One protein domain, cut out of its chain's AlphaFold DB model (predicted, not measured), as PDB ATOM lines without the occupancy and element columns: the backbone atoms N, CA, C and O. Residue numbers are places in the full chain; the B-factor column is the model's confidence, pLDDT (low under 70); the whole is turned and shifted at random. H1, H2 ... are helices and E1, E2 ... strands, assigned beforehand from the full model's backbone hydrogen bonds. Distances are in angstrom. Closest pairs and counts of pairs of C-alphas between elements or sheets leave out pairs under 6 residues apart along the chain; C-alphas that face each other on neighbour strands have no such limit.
ATOM      1  N   LEU A  12     119.633 107.139 202.224       93.75
ATOM      2  CA  LEU A  12     118.716 106.572 201.238       93.75
ATOM      3  C   LEU A  12     118.574 105.054 201.413       93.75
ATOM      4  O   LEU A  12     119.488 104.295 201.095       93.75
ATOM      5  N   TYR A  13     117.388 104.607 201.820       94.06
ATOM      6  CA  TYR A  13     117.022 103.192 201.832       94.06
ATOM      7  C   TYR A  13     116.208 102.840 200.584       94.06
ATOM      8  O   TYR A  13     114.999 103.049 200.524       94.06
ATOM      9  N   THR A  14     116.875 102.314 199.554       93.69
ATOM     10  CA  THR A  14     116.196 101.830 198.342       93.69
ATOM     11  C   THR A  14     115.715 100.396 198.493       93.69
ATOM     12  O   THR A  14     116.288  99.612 199.256       93.69
ATOM     13  N   TYR A  15     114.682 100.039 197.723       94.44
ATOM     14  CA  TYR A  15     114.080  98.703 197.751       94.44
ATOM     15  C   TYR A  15     113.642  98.300 199.173       94.44
ATOM     16  O   TYR A  15     113.864  97.181 199.631       94.44
ATOM     17  N   SER A  16     113.083  99.272 199.892       96.00
ATOM     18  CA  SER A  16     112.678  99.173 201.292       96.00
ATOM     19  C   SER A  16     111.284  99.771 201.464       96.00
ATOM     20  O   SER A  16     110.921 100.691 200.732       96.00
ATOM     21  N   GLU A  17     110.511  99.250 202.408       97.19
ATOM     22  CA  GLU A  17     109.138  99.674 202.699       97.19
ATOM     23  C   GLU A  17     108.967  99.887 204.201       97.19
ATOM     24  O   GLU A  17     109.503  99.127 205.008       97.19
ATOM     25  N   VAL A  18     108.221 100.919 204.584       97.25
ATOM     26  CA  VAL A  18     107.802 101.103 205.978       97.25
ATOM     27  C   VAL A  18     106.704 100.085 206.270       97.25
ATOM     28  O   VAL A  18     105.715 100.037 205.543       97.25
ATOM     29  N   VAL A  19     106.889  99.266 207.305       97.50
ATOM     30  CA  VAL A  19     105.925  98.218 207.691       97.50
ATOM     31  C   VAL A  19     105.185  98.541 208.979       97.50
ATOM     32  O   VAL A  19     104.077  98.059 209.175       97.50
ATOM     33  N   GLU A  20     105.777  99.364 209.842       97.62
ATOM     34  CA  GLU A  20     105.186  99.731 211.122       97.62
ATOM     35  C   GLU A  20     105.624 101.143 211.512       97.62
ATOM     36  O   GLU A  20     106.784 101.521 211.316       97.62
ATOM     37  N   VAL A  21     104.685 101.918 212.051       97.38
ATOM     38  CA  VAL A  21     104.927 103.243 212.626       97.38
ATOM     39  C   VAL A  21     104.216 103.291 213.970       97.38
ATOM     40  O   VAL A  21     102.988 103.245 214.022       97.38
ATOM     41  N   GLY A  22     104.992 103.382 215.044       96.62
ATOM     42  CA  GLY A  22     104.509 103.592 216.405       96.62
ATOM     43  C   GLY A  22     104.980 104.929 216.977       96.62
ATOM     44  O   GLY A  22     105.777 105.645 216.366       96.62
ATOM     45  N   GLY A  23     104.512 105.251 218.182       96.12
ATOM     46  CA  GLY A  23     104.877 106.478 218.895       96.12
ATOM     47  C   GLY A  23     103.982 107.675 218.558       96.12
ATOM     48  O   GLY A  23     102.820 107.516 218.189       96.12
ATOM     49  N   PHE A  24     104.515 108.881 218.735       95.38
ATOM     50  CA  PHE A  24     103.786 110.144 218.579       95.38
ATOM     51  C   PHE A  24     104.694 111.239 218.003       95.38
ATOM     52  O   PHE A  24     105.888 111.027 217.790       95.38
ATOM     53  N   ILE A  25     104.130 112.418 217.729       96.19
ATOM     54  CA  ILE A  25     104.866 113.536 217.126       96.19
ATOM     55  C   ILE A  25     106.135 113.880 217.924       96.19
ATOM     56  O   ILE A  25     106.092 114.041 219.139       96.19
ATOM     57  N   GLY A  26     107.277 113.966 217.239       95.19
ATOM     58  CA  GLY A  26     108.583 114.174 217.870       95.19
ATOM     59  C   GLY A  26     109.286 112.896 218.348       95.19
ATOM     60  O   GLY A  26     110.493 112.946 218.564       95.19
ATOM     61  N   ASN A  27     108.591 111.758 218.447       97.06
ATOM     62  CA  ASN A  27     109.159 110.482 218.892       97.06
ATOM     63  C   ASN A  27     108.485 109.278 218.208       97.06
ATOM     64  O   ASN A  27     107.826 108.456 218.853       97.06
ATOM     65  N   PHE A  28     108.617 109.183 216.885       97.81
ATOM     66  CA  PHE A  28     108.153 108.018 216.139       97.81
ATOM     67  C   PHE A  28     109.198 106.910 216.159       97.81
ATOM     68  O   PHE A  28     110.385 107.155 215.936       97.81
ATOM     69  N   GLN A  29     108.728 105.680 216.336       97.44
ATOM     70  CA  GLN A  29     109.504 104.464 216.123       97.44
ATOM     71  C   GLN A  29     109.015 103.824 214.829       97.44
ATOM     72  O   GLN A  29     107.853 103.435 214.712       97.44
ATOM     73  N   VAL A  30     109.889 103.770 213.830       97.62
ATOM     74  CA  VAL A  30     109.550 103.315 212.483       97.62
ATOM     75  C   VAL A  30     110.322 102.047 212.175       97.62
ATOM     76  O   VAL A  30     111.553 102.028 212.234       97.62
ATOM     77  N   LYS A  31     109.594 101.004 211.778       97.94
ATOM     78  CA  LYS A  31     110.170  99.753 211.296       97.94
ATOM     79  C   LYS A  31     110.155  99.736 209.778       97.94
ATOM     80  O   LYS A  31     109.105  99.836 209.138       97.94
ATOM     81  N   ILE A  32     111.336  99.587 209.193       97.56
ATOM     82  CA  ILE A  32     111.546  99.534 207.749       97.56
ATOM     83  C   ILE A  32     111.972  98.121 207.372       97.56
ATOM     84  O   ILE A  32     112.958  97.595 207.883       97.56
ATOM     85  N   LYS A  33     111.242  97.521 206.439       97.56
ATOM     86  CA  LYS A  33     111.578  96.252 205.802       97.56
ATOM     87  C   LYS A  33     112.390  96.522 204.542       97.56
ATOM     88  O   LYS A  33     111.864  97.025 203.551       97.56
ATOM     89  N   GLN A  34     113.662  96.150 204.551       95.94
ATOM     90  CA  GLN A  34     114.502  96.138 203.360       95.94
ATOM     91  C   GLN A  34     114.357  94.787 202.652       95.94
ATOM     92  O   GLN A  34     114.689  93.736 203.207       95.94
ATOM     93  N   LYS A  35     113.845  94.822 201.418       95.56
ATOM     94  CA  LYS A  35     113.646  93.625 200.592       95.56
ATOM     95  C   LYS A  35     114.991  93.053 200.142       95.56
ATOM     96  O   LYS A  35     115.973  93.786 199.992       95.56
ATOM     97  N   THR A  36     115.008  91.750 199.871       94.69
ATOM     98  CA  THR A  36     116.184  91.036 199.362       94.69
ATOM     99  C   THR A  36     116.581  91.557 197.990       94.69
ATOM    100  O   THR A  36     115.791  91.569 197.044       94.69
ATOM    101  N   LYS A  37     117.825  92.018 197.870       94.69
ATOM    102  CA  LYS A  37     118.378  92.511 196.599       94.69
ATOM    103  C   LYS A  37     119.106  91.391 195.860       94.69
ATOM    104  O   LYS A  37     119.252  91.471 194.637       94.69
ATOM    105  N   TYR A  38     119.561  90.372 196.600       95.50
ATOM    106  CA  TYR A  38     120.441  89.281 196.154       95.50
ATOM    107  C   TYR A  38     121.772  89.754 195.548       95.50
ATOM    108  O   TYR A  38     122.504  89.006 194.894       95.50
ATOM    109  N   VAL A  39     122.073  91.034 195.746       95.38
ATOM    110  CA  VAL A  39     123.287  91.715 195.328       95.38
ATOM    111  C   VAL A  39     123.680  92.598 196.496       95.38
ATOM    112  O   VAL A  39     122.908  93.459 196.921       95.38
ATOM    113  N   ASP A  40     124.882  92.382 197.004       94.56
ATOM    114  CA  ASP A  40     125.527  93.246 197.972       94.56
ATOM    115  C   ASP A  40     125.797  94.595 197.300       94.56
ATOM    116  O   ASP A  40     126.673  94.741 196.441       94.56
ATOM    117  N   HIS A  41     124.972  95.581 197.649       93.56
ATOM    118  CA  HIS A  41     125.089  96.915 197.086       93.56
ATOM    119  C   HIS A  41     126.365  97.606 197.555       93.56
ATOM    120  O   HIS A  41     126.834  98.451 196.813       93.56
ATOM    121  N   ASP A  42     126.991  97.247 198.672       91.81
ATOM    122  CA  ASP A  42     128.222  97.909 199.118       91.81
ATOM    123  C   ASP A  42     129.430  97.454 198.289       91.81
ATOM    124  O   ASP A  42     130.262  98.273 197.902       91.81
ATOM    125  N   LYS A  43     129.462  96.175 197.896       94.75
ATOM    126  CA  LYS A  43     130.508  95.617 197.013       94.75
ATOM    127  C   LYS A  43     130.270  95.887 195.529       94.75
ATOM    128  O   LYS A  43     131.208  95.903 194.733       94.75
ATOM    129  N   CYS A  44     129.015  96.040 195.114       95.44
ATOM    130  CA  CYS A  44     128.678  96.189 193.704       95.44
ATOM    131  C   CYS A  44     129.110  97.557 193.152       95.44
ATOM    132  O   CYS A  44     128.675  98.604 193.633       95.44
ATOM    133  N   ASN A  45     129.886  97.538 192.066       93.62
ATOM    134  CA  ASN A  45     130.316  98.729 191.327       93.62
ATOM    135  C   ASN A  45     129.376  99.129 190.169       93.62
ATOM    136  O   ASN A  45     129.616 100.140 189.519       93.62
ATOM    137  N   GLY A  46     128.322  98.353 189.891       92.81
ATOM    138  CA  GLY A  46     127.336  98.681 188.854       92.81
ATOM    139  C   GLY A  46     127.791  98.458 187.403       92.81
ATOM    140  O   GLY A  46     127.198  99.040 186.503       92.81
ATOM    141  N   CYS A  47     128.794  97.610 187.140       93.06
ATOM    142  CA  CYS A  47     129.351  97.416 185.788       93.06
ATOM    143  C   CYS A  47     128.391  96.817 184.735       93.06
ATOM    144  O   CYS A  47     128.656  96.914 183.543       93.06
ATOM    145  N   GLY A  48     127.301  96.161 185.145       92.56
ATOM    146  CA  GLY A  48     126.272  95.643 184.231       92.56
ATOM    147  C   GLY A  48     126.564  94.293 183.553       92.56
ATOM    148  O   GLY A  48     125.635  93.679 183.031       92.56
ATOM    149  N   THR A  49     127.780  93.744 183.637       94.50
ATOM    150  CA  THR A  49     128.159  92.464 182.989       94.50
ATOM    151  C   THR A  49     127.232  91.296 183.357       94.50
ATOM    152  O   THR A  49     126.901  90.438 182.535       94.50
ATOM    153  N   CYS A  50     126.760  91.263 184.605       95.25
ATOM    154  CA  CYS A  50     125.835  90.243 185.090       95.25
ATOM    155  C   CYS A  50     124.446  90.308 184.423       95.25
ATOM    156  O   CYS A  50     123.794  89.270 184.280       95.25
ATOM    157  N   ILE A  51     124.012  91.494 183.989       95.00
ATOM    158  CA  ILE A  51     122.748  91.735 183.279       95.00
ATOM    159  C   ILE A  51     122.855  91.194 181.856       95.00
ATOM    160  O   ILE A  51     122.014  90.396 181.438       95.00
ATOM    161  N   GLU A  52     123.919  91.549 181.138       94.06
ATOM    162  CA  GLU A  52     124.145  91.122 179.752       94.06
ATOM    163  C   GLU A  52     124.171  89.598 179.612       94.06
ATOM    164  O   GLU A  52     123.513  89.026 178.738       94.06
ATOM    165  N   LYS A  53     124.888  88.923 180.519       94.81
ATOM    166  CA  LYS A  53     125.077  87.467 180.491       94.81
ATOM    167  C   LYS A  53     123.898  86.679 181.067       94.81
ATOM    168  O   LYS A  53     123.896  85.452 180.993       94.81
ATOM    169  N   CYS A  54     122.883  87.336 181.630       95.69
ATOM    170  CA  CYS A  54     121.726  86.640 182.184       95.69
ATOM    171  C   CYS A  54     120.899  85.969 181.063       95.69
ATOM    172  O   CYS A  54     120.412  86.658 180.159       95.69
ATOM    173  N   PRO A  55     120.676  84.641 181.101       93.44
ATOM    174  CA  PRO A  55     119.900  83.952 180.067       93.44
ATOM    175  C   PRO A  55     118.383  84.126 180.239       93.44
ATOM    176  O   PRO A  55     117.625  83.959 179.285       93.44
ATOM    177  N   ALA A  56     117.922  84.451 181.448       93.69
ATOM    178  CA  ALA A  56     116.503  84.574 181.746       93.69
ATOM    179  C   ALA A  56     115.924  85.885 181.190       93.69
ATOM    180  O   ALA A  56     116.558  86.939 181.255       93.69
ATOM    181  N   LYS A  57     114.716  85.800 180.624       92.06
ATOM    182  CA  LYS A  57     113.952  86.932 180.092       92.06
ATOM    183  C   LYS A  57     112.611  86.977 180.817       92.06
ATOM    184  O   LYS A  57     111.883  85.991 180.791       92.06
ATOM    185  N   VAL A  58     112.299  88.113 181.421       92.00
ATOM    186  CA  VAL A  58     111.036  88.378 182.116       92.00
ATOM    187  C   VAL A  58     110.397  89.643 181.572       92.00
ATOM    188  O   VAL A  58     111.070  90.477 180.968       92.00
ATOM    189  N   THR A  59     109.094  89.787 181.757       90.75
ATOM    190  CA  THR A  59     108.372  90.995 181.359       90.75
ATOM    191  C   THR A  59     108.862  92.194 182.177       90.75
ATOM    192  O   THR A  59     109.164  92.076 183.362       90.75
ATOM    193  N   SER A  60     109.028  93.346 181.527       90.31
ATOM    194  CA  SER A  60     109.497  94.567 182.184       90.31
ATOM    195  C   SER A  60     108.328  95.354 182.769       90.31
ATOM    196  O   SER A  60     107.533  95.929 182.026       90.31
ATOM    197  N   ASP A  61     108.282  95.431 184.099       88.50
ATOM    198  CA  ASP A  61     107.293  96.233 184.829       88.50
ATOM    199  C   ASP A  61     107.473  97.735 184.543       88.50
ATOM    200  O   ASP A  61     106.509  98.437 184.250       88.50
ATOM    201  N   TYR A  62     108.723  98.216 184.507       88.75
ATOM    202  CA  TYR A  62     109.059  99.606 184.163       88.75
ATOM    203  C   TYR A  62     108.549 100.028 182.779       88.75
ATOM    204  O   TYR A  62     108.113 101.165 182.591       88.75
ATOM    205  N   ASN A  63     108.594  99.108 181.813       89.38
ATOM    206  CA  ASN A  63     108.114  99.334 180.453       89.38
ATOM    207  C   ASN A  63     106.657  98.886 180.250       89.38
ATOM    208  O   ASN A  63     106.232  98.751 179.107       89.38
ATOM    209  N   LEU A  64     105.895  98.656 181.327       88.31
ATOM    210  CA  LEU A  64     104.466  98.316 181.283       88.31
ATOM    211  C   LEU A  64     104.143  97.164 180.328       88.31
ATOM    212  O   LEU A  64     103.214  97.238 179.519       88.31
ATOM    213  N   SER A  65     104.958  96.114 180.399       86.00
ATOM    214  CA  SER A  65     104.831  94.906 179.580       86.00
ATOM    215  C   SER A  65     105.070  95.075 178.076       86.00
ATOM    216  O   SER A  65     104.960  94.099 177.342       86.00
ATOM    217  N   LEU A  66     105.499  96.254 177.610       83.00
ATOM    218  CA  LEU A  66     105.880  96.489 176.207       83.00
ATOM    219  C   LEU A  66     107.254  95.909 175.835       83.00
ATOM    220  O   LEU A  66     107.683  96.000 174.690       83.00
ATOM    221  N   GLY A  67     107.986  95.340 176.795       84.69
ATOM    222  CA  GLY A  67     109.328  94.821 176.566       84.69
ATOM    223  C   GLY A  67     109.738  93.755 177.571       84.69
ATOM    224  O   GLY A  67     109.120  93.568 178.623       84.69
ATOM    225  N   LYS A  68     110.825  93.055 177.243       89.62
ATOM    226  CA  LYS A  68     111.447  92.059 178.120       89.62
ATOM    227  C   LYS A  68     112.679  92.661 178.790       89.62
ATOM    228  O   LYS A  68     113.465  93.349 178.147       89.62
ATOM    229  N   ARG A  69     112.872  92.357 180.068       92.56
ATOM    230  CA  ARG A  69     114.104  92.596 180.824       92.56
ATOM    231  C   ARG A  69     114.737  91.268 181.231       92.56
ATOM    232  O   ARG A  69     114.175  90.193 181.021       92.56
ATOM    233  N   LYS A  70     115.929  91.338 181.804       94.44
ATOM    234  CA  LYS A  70     116.604  90.194 182.420       94.44
ATOM    235  C   LYS A  70     116.151  90.028 183.871       94.44
ATOM    236  O   LYS A  70     115.581  90.951 184.454       94.44
ATOM    237  N   SER A  71     116.399  88.858 184.454       94.75
ATOM    238  CA  SER A  71     116.025  88.609 185.856       94.75
ATOM    239  C   SER A  71     116.915  89.365 186.837       94.75
ATOM    240  O   SER A  71     116.418  89.824 187.852       94.75
ATOM    241  N   ILE A  72     118.202  89.546 186.528       96.06
ATOM    242  CA  ILE A  72     119.040  90.556 187.186       96.06
ATOM    243  C   ILE A  72     118.981  91.835 186.356       96.06
ATOM    244  O   ILE A  72     119.230  91.794 185.151       96.06
ATOM    245  N   TYR A  73     118.578  92.944 186.966       94.81
ATOM    246  CA  TYR A  73     118.226  94.155 186.229       94.81
ATOM    247  C   TYR A  73     118.442  95.420 187.053       94.81
ATOM    248  O   TYR A  73     118.561  95.382 188.277       94.81
ATOM    249  N   ILE A  74     118.452  96.546 186.346       93.38
ATOM    250  CA  ILE A  74     118.344  97.898 186.892       93.38
ATOM    251  C   ILE A  74     117.050  98.478 186.312       93.38
ATOM    252  O   ILE A  74     116.738  98.230 185.146       93.38
ATOM    253  N   ASN A  75     116.253  99.175 187.127       87.25
ATOM    254  CA  ASN A  75     114.890  99.558 186.740       87.25
ATOM    255  C   ASN A  75     114.855 100.547 185.561       87.25
ATOM    256  O   ASN A  75     113.997 100.452 184.692       87.25
ATOM    257  N   SER A  76     115.812 101.473 185.518       87.00
ATOM    258  CA  SER A  76     116.027 102.406 184.413       87.00
ATOM    259  C   SER A  76     117.529 102.653 184.223       87.00
ATOM    260  O   SER A  76     118.287 102.488 185.180       87.00
ATOM    261  N   PRO A  77     117.994 103.080 183.035       86.69
ATOM    262  CA  PRO A  77     119.425 103.336 182.816       86.69
ATOM    263  C   PRO A  77     119.999 104.442 183.713       86.69
ATOM    264  O   PRO A  77     121.185 104.446 184.018       86.69
ATOM    265  N   GLN A  78     119.152 105.372 184.155       89.50
ATOM    266  CA  GLN A  78     119.495 106.470 185.059       89.50
ATOM    267  C   GLN A  78     119.060 106.188 186.508       89.50
ATOM    268  O   GLN A  78     118.818 107.124 187.275       89.50
ATOM    269  N   ALA A  79     118.885 104.918 186.885       91.06
ATOM    270  CA  ALA A  79     118.486 104.564 188.240       91.06
ATOM    271  C   ALA A  79     119.553 104.977 189.260       91.06
ATOM    272  O   ALA A  79     120.758 104.894 189.022       91.06
ATOM    273  N   VAL A  80     119.085 105.399 190.431       91.94
ATOM    274  CA  VAL A  80     119.926 105.842 191.538       91.94
ATOM    275  C   VAL A  80     119.505 105.064 192.791       91.94
ATOM    276  O   VAL A  80     118.367 105.229 193.233       91.94
ATOM    277  N   PRO A  81     120.374 104.213 193.371       90.50
ATOM    278  CA  PRO A  81     121.730 103.876 192.932       90.50
ATOM    279  C   PRO A  81     121.736 103.034 191.646       90.50
ATOM    280  O   PRO A  81     120.840 102.221 191.426       90.50
ATOM    281  N   ASN A  82     122.783 103.183 190.830       92.00
ATOM    282  CA  ASN A  82     122.962 102.412 189.597       92.00
ATOM    283  C   ASN A  82     123.507 101.001 189.894       92.00
ATOM    284  O   ASN A  82     124.602 100.628 189.476       92.00
ATOM    285  N   LYS A  83     122.780 100.242 190.721       94.00
ATOM    286  CA  LYS A  83     123.155  98.900 191.186       94.00
ATOM    287  C   LYS A  83     122.004  97.927 190.920       94.00
ATOM    288  O   LYS A  83     120.857  98.258 191.232       94.00
ATOM    289  N   PRO A  84     122.275  96.746 190.339       95.38
ATOM    290  CA  PRO A  84     121.228  95.805 189.980       95.38
ATOM    291  C   PRO A  84     120.605  95.123 191.197       95.38
ATOM    292  O   PRO A  84     121.189  95.056 192.281       95.38
ATOM    293  N   VAL A  85     119.420  94.567 190.976       95.62
ATOM    294  CA  VAL A  85     118.730  93.639 191.877       95.62
ATOM    295  C   VAL A  85     118.316  92.394 191.094       95.62
ATOM    296  O   VAL A  85     118.171  92.447 189.867       95.62
ATOM    297  N   ILE A  86     118.144  91.265 191.780       95.94
ATOM    298  CA  ILE A  86     117.644  90.029 191.162       95.94
ATOM    299  C   ILE A  86     116.159  89.870 191.473       95.94
ATOM    300  O   ILE A  86     115.748  89.885 192.626       95.94
ATOM    301  N   ASP A  87     115.359  89.676 190.432       94.62
ATOM    302  CA  ASP A  87     113.961  89.284 190.542       94.62
ATOM    303  C   ASP A  87     113.858  87.779 190.856       94.62
ATOM    304  O   ASP A  87     114.170  86.953 189.983       94.62
ATOM    305  N   PRO A  88     113.401  87.392 192.061       93.00
ATOM    306  CA  PRO A  88     113.293  85.988 192.439       93.00
ATOM    307  C   PRO A  88     112.261  85.232 191.592       93.00
ATOM    308  O   PRO A  88     112.450  84.047 191.331       93.00
ATOM    309  N   LYS A  89     111.220  85.903 191.076       91.75
ATOM    310  CA  LYS A  89     110.189  85.279 190.223       91.75
ATOM    311  C   LYS A  89     110.705  84.943 188.824       91.75
ATOM    312  O   LYS A  89     110.117  84.123 188.126       91.75
ATOM    313  N   GLY A  90     111.782  85.593 188.396       91.31
ATOM    314  CA  GLY A  90     112.417  85.363 187.101       91.31
ATOM    315  C   GLY A  90     113.711  84.563 187.161       91.31
ATOM    316  O   GLY A  90     114.246  84.154 186.125       91.31
ATOM    317  N   CYS A  91     114.312  84.434 188.340       94.62
ATOM    318  CA  CYS A  91     115.656  83.902 188.487       94.62
ATOM    319  C   CYS A  91     115.640  82.378 188.597       94.62
ATOM    320  O   CYS A  91     115.252  81.820 189.617       94.62
ATOM    321  N   ARG A  92     116.183  81.699 187.580       93.50
ATOM    322  CA  ARG A  92     116.312  80.233 187.579       93.50
ATOM    323  C   ARG A  92     117.111  79.707 188.780       93.50
ATOM    324  O   ARG A  92     116.752  78.681 189.329       93.50
ATOM    325  N   MET A  93     118.153  80.418 189.229       94.19
ATOM    326  CA  MET A  93     118.932  79.982 190.398       94.19
ATOM    327  C   MET A  93     118.082  79.970 191.673       94.19
ATOM    328  O   MET A  93     118.070  78.977 192.384       94.19
ATOM    329  N   ILE A  94     117.315  81.034 191.917       92.56
ATOM    330  CA  ILE A  94     116.477  81.148 193.120       92.56
ATOM    331  C   ILE A  94     115.283  80.186 193.054       92.56
ATOM    332  O   ILE A  94     114.888  79.626 194.066       92.56
ATOM    333  N   GLN A  95     114.722  79.962 191.864       91.56
ATOM    334  CA  GLN A  95     113.545  79.106 191.705       91.56
ATOM    335  C   GLN A  95     113.847  77.610 191.753       91.56
ATOM    336  O   GLN A  95     113.037  76.847 192.264       91.56
ATOM    337  N   ASN A  96     114.949  77.167 191.142       91.75
ATOM    338  CA  ASN A  96     115.214  75.736 190.968       91.75
ATOM    339  C   ASN A  96     116.688  75.331 191.100       91.75
ATOM    340  O   ASN A  96     117.010  74.175 190.842       91.75
ATOM    341  N   GLY A  97     117.587  76.248 191.469       90.38
ATOM    342  CA  GLY A  97     119.002  75.941 191.696       90.38
ATOM    343  C   GLY A  97     119.830  75.664 190.435       90.38
ATOM    344  O   GLY A  97     120.994  75.290 190.542       90.38
ATOM    345  N   LYS A  98     119.278  75.832 189.222       89.12
ATOM    346  CA  LYS A  98     119.925  75.383 187.965       89.12
ATOM    347  C   LYS A  98     120.741  76.458 187.234       89.12
ATOM    348  O   LYS A  98     121.043  76.303 186.053       89.12
ATOM    349  N   CYS A  99     121.053  77.591 187.862       93.56
ATOM    350  CA  CYS A  99     121.788  78.690 187.221       93.56
ATOM    351  C   CYS A  99     122.866  79.243 188.162       93.56
ATOM    352  O   CYS A  99     122.911  78.917 189.329       93.56
ATOM    353  N   GLY A 100     123.756  80.084 187.653       90.38
ATOM    354  CA  GLY A 100     124.799  80.737 188.456       90.38
ATOM    355  C   GLY A 100     125.710  81.633 187.626       90.38
ATOM    356  O   GLY A 100     126.789  82.016 188.066       90.38
ATOM    357  N   VAL A 101     125.299  81.945 186.391       95.06
ATOM    358  CA  VAL A 101     126.124  82.678 185.425       95.06
ATOM    359  C   VAL A 101     126.484  84.050 185.970       95.06
ATOM    360  O   VAL A 101     127.647  84.427 185.920       95.06
ATOM    361  N   CYS A 102     125.510  84.775 186.534       94.62
ATOM    362  CA  CYS A 102     125.765  86.109 187.058       94.62
ATOM    363  C   CYS A 102     126.789  86.089 188.204       94.62
ATOM    364  O   CYS A 102     127.683  86.929 188.191       94.62
ATOM    365  N   GLN A 103     126.724  85.117 189.125       94.88
ATOM    366  CA  GLN A 103     127.712  84.974 190.202       94.88
ATOM    367  C   GLN A 103     129.118  84.688 189.653       94.88
ATOM    368  O   GLN A 103     130.069  85.332 190.077       94.88
ATOM    369  N   LYS A 104     129.243  83.796 188.658       94.06
ATOM    370  CA  LYS A 104     130.534  83.446 188.034       94.06
ATOM    371  C   LYS A 104     131.200  84.613 187.298       94.06
ATOM    372  O   LYS A 104     132.419  84.700 187.294       94.06
ATOM    373  N   VAL A 105     130.424  85.493 186.660       95.88
ATOM    374  CA  VAL A 105     130.973  86.638 185.899       95.88
ATOM    375  C   VAL A 105     131.211  87.884 186.759       95.88
ATOM    376  O   VAL A 105     131.768  88.866 186.274       95.88
ATOM    377  N   CYS A 106     130.764  87.890 188.017       95.81
ATOM    378  CA  CYS A 106     130.902  89.043 188.899       95.81
ATOM    379  C   CYS A 106     132.295  89.075 189.538       95.81
ATOM    380  O   CYS A 106     132.548  88.384 190.518       95.81
ATOM    381  N   GLN A 107     133.174  89.931 189.015       93.56
ATOM    382  CA  GLN A 107     134.563  90.067 189.482       93.56
ATOM    383  C   GLN A 107     134.677  90.439 190.969       93.56
ATOM    384  O   GLN A 107     135.545  89.939 191.669       93.56
ATOM    385  N   VAL A 108     133.775  91.295 191.457       95.88
ATOM    386  CA  VAL A 108     133.764  91.776 192.851       95.88
ATOM    387  C   VAL A 108     133.024  90.839 193.815       95.88
ATOM    388  O   VAL A 108     132.913  91.142 194.999       95.88
ATOM    389  N   GLY A 109     132.458  89.728 193.322       94.56
ATOM    390  CA  GLY A 109     131.753  88.757 194.163       94.56
ATOM    391  C   GLY A 109     130.524  89.319 194.890       94.56
ATOM    392  O   GLY A 109     130.203  88.877 195.988       94.56
ATOM    393  N   ALA A 110     129.831  90.303 194.307       96.44
ATOM    394  CA  ALA A 110     128.712  90.986 194.963       96.44
ATOM    395  C   ALA A 110     127.392  90.192 194.953       96.44
ATOM    396  O   ALA A 110     126.438  90.597 195.603       96.44
ATOM    397  N   ILE A 111     127.274  89.096 194.200       96.19
ATOM    398  CA  ILE A 111     126.011  88.348 194.093       96.19
ATOM    399  C   ILE A 111     125.885  87.360 195.249       96.19
ATOM    400  O   ILE A 111     126.748  86.502 195.425       96.19
ATOM    401  N   ASN A 112     124.779  87.459 195.982       95.06
ATOM    402  CA  ASN A 112     124.473  86.618 197.132       95.06
ATOM    403  C   ASN A 112     123.030  86.103 197.035       95.06
ATOM    404  O   ASN A 112     122.084  86.846 197.280       95.06
ATOM    405  N   TYR A 113     122.848  84.828 196.684       94.06
ATOM    406  CA  TYR A 113     121.512  84.227 196.572       94.06
ATOM    407  C   TYR A 113     120.878  83.901 197.930       94.06
ATOM    408  O   TYR A 113     119.669  83.701 197.994       94.06
ATOM    409  N   GLN A 114     121.679  83.864 198.995       91.62
ATOM    410  CA  GLN A 114     121.256  83.617 200.372       91.62
ATOM    411  C   GLN A 114     120.925  84.919 201.122       91.62
ATOM    412  O   GLN A 114     120.762  84.899 202.337       91.62
ATOM    413  N   ASP A 115     120.846  86.055 200.422       93.06
ATOM    414  CA  ASP A 115     120.409  87.328 200.998       93.06
ATOM    415  C   ASP A 115     118.986  87.199 201.567       93.06
ATOM    416  O   ASP A 115     118.078  86.702 200.894       93.06
ATOM    417  N   THR A 116     118.798  87.654 202.805       93.19
ATOM    418  CA  THR A 116     117.521  87.606 203.527       93.19
ATOM    419  C   THR A 116     116.984  89.006 203.777       93.19
ATOM    420  O   THR A 116     117.710  90.000 203.728       93.19
ATOM    421  N   GLU A 117     115.682  89.095 204.033       94.31
ATOM    422  CA  GLU A 117     115.049  90.361 204.388       94.31
ATOM    423  C   GLU A 117     115.688  90.932 205.660       94.31
ATOM    424  O   GLU A 117     116.032  90.191 206.585       94.31
ATOM    425  N   LYS A 118     115.855  92.255 205.701       94.62
ATOM    426  CA  LYS A 118     116.424  92.963 206.854       94.62
ATOM    427  C   LYS A 118     115.388  93.922 207.411       94.62
ATOM    428  O   LYS A 118     114.725  94.625 206.649       94.62
ATOM    429  N   PHE A 119     115.279  93.967 208.731       96.44
ATOM    430  CA  PHE A 119     114.447  94.938 209.429       96.44
ATOM    431  C   PHE A 119     115.344  95.979 210.083       96.44
ATOM    432  O   PHE A 119     116.334  95.640 210.726       96.44
ATOM    433  N   LEU A 120     115.010  97.243 209.862       95.81
ATOM    434  CA  LEU A 120     115.698  98.393 210.424       95.81
ATOM    435  C   LEU A 120     114.711  99.144 211.304       95.81
ATOM    436  O   LEU A 120     113.592  99.421 210.872       95.81
ATOM    437  N   GLU A 121     115.140  99.495 212.505       96.56
ATOM    438  CA  GLU A 121     114.367 100.329 213.416       96.56
ATOM    439  C   GLU A 121     115.007 101.710 213.467       96.56
ATOM    440  O   GLU A 121     116.214 101.846 213.681       96.56
ATOM    441  N   LEU A 122     114.204 102.738 213.203       96.19
ATOM    442  CA  LEU A 122     114.634 104.130 213.205       96.19
ATOM    443  C   LEU A 122     113.749 104.942 214.140       96.19
ATOM    444  O   LEU A 122     112.527 104.802 214.133       96.19
ATOM    445  N   GLN A 123     114.377 105.841 214.889       96.94
ATOM    446  CA  GLN A 123     113.678 106.873 215.641       96.94
ATOM    447  C   GLN A 123     113.687 108.168 214.834       96.94
ATOM    448  O   GLN A 123     114.746 108.619 214.393       96.94
ATOM    449  N   VAL A 124     112.510 108.753 214.606       97.50
ATOM    450  CA  VAL A 124     112.362 109.992 213.830       97.50
ATOM    451  C   VAL A 124     111.359 110.936 214.486       97.50
ATOM    452  O   VAL A 124     110.356 110.508 215.046       97.50
ATOM    453  N   GLY A 125     111.599 112.245 214.390       97.94
ATOM    454  CA  GLY A 125     110.674 113.247 214.935       97.94
ATOM    455  C   GLY A 125     109.492 113.568 214.016       97.94
ATOM    456  O   GLY A 125     108.428 113.986 214.474       97.94
TER     457      GLY A 125
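This is residues 12 to 125 of the 284 residues of an uncharacterized protein of Desulfotomaculum aquiferis (UniProt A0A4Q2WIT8). What is the main picture? There is little regular structure: a long, twisted antiparallel sheet, E1-E2-E5, makes one end, and a loop-rich head with H1, H2, H3 and the small hairpin E3-E4 the other. What is printed? 114 residues, 44 in named elements, run E1 E2 H1 E3 E4 H2 H3 E5, class mixed. The whole spans 49 by 32 by 27 A, only just loose, close to compact, with radius of gyration of the C-alphas 16.2 A.

Which strands pair? E1, residues 16 to 24, and E2, 27 to 34, form a hairpin, N 17 and O 33 2.8 A apart. E5, 118 to 124, is antiparallel to E2, N 30 and O 122 2.8 A apart; E3, 57 to 59, and E4, 68 to 70, form a hairpin, N 58 and O 69 2.8 A apart. Which helices touch? H1, 49 to 52, touches H3, 101 to 105, the closest C-alphas, Cys 50 and Cys 102, being 4.6 A apart; H2, 92 to 96, touches no helix. Every O i to N i+4 pair is within hydrogen-bond range in H2 and H3; H1 is too short for one.

Where does E1 begin? C-alpha 16 is at (112.678, 99.173, 201.292); E1 is 22.3 A long. Where does E5 end? C-alpha 124 is at (112.362, 109.992, 213.830).

How large is it? The farthest C-alphas, Ile 25 and Lys 98, are 50.3 A apart. Any cut or low confidence? The printed part has no cut, and no printed residue is under 70; links E2 to H1, E4 to H2 and H3 to E5 are long.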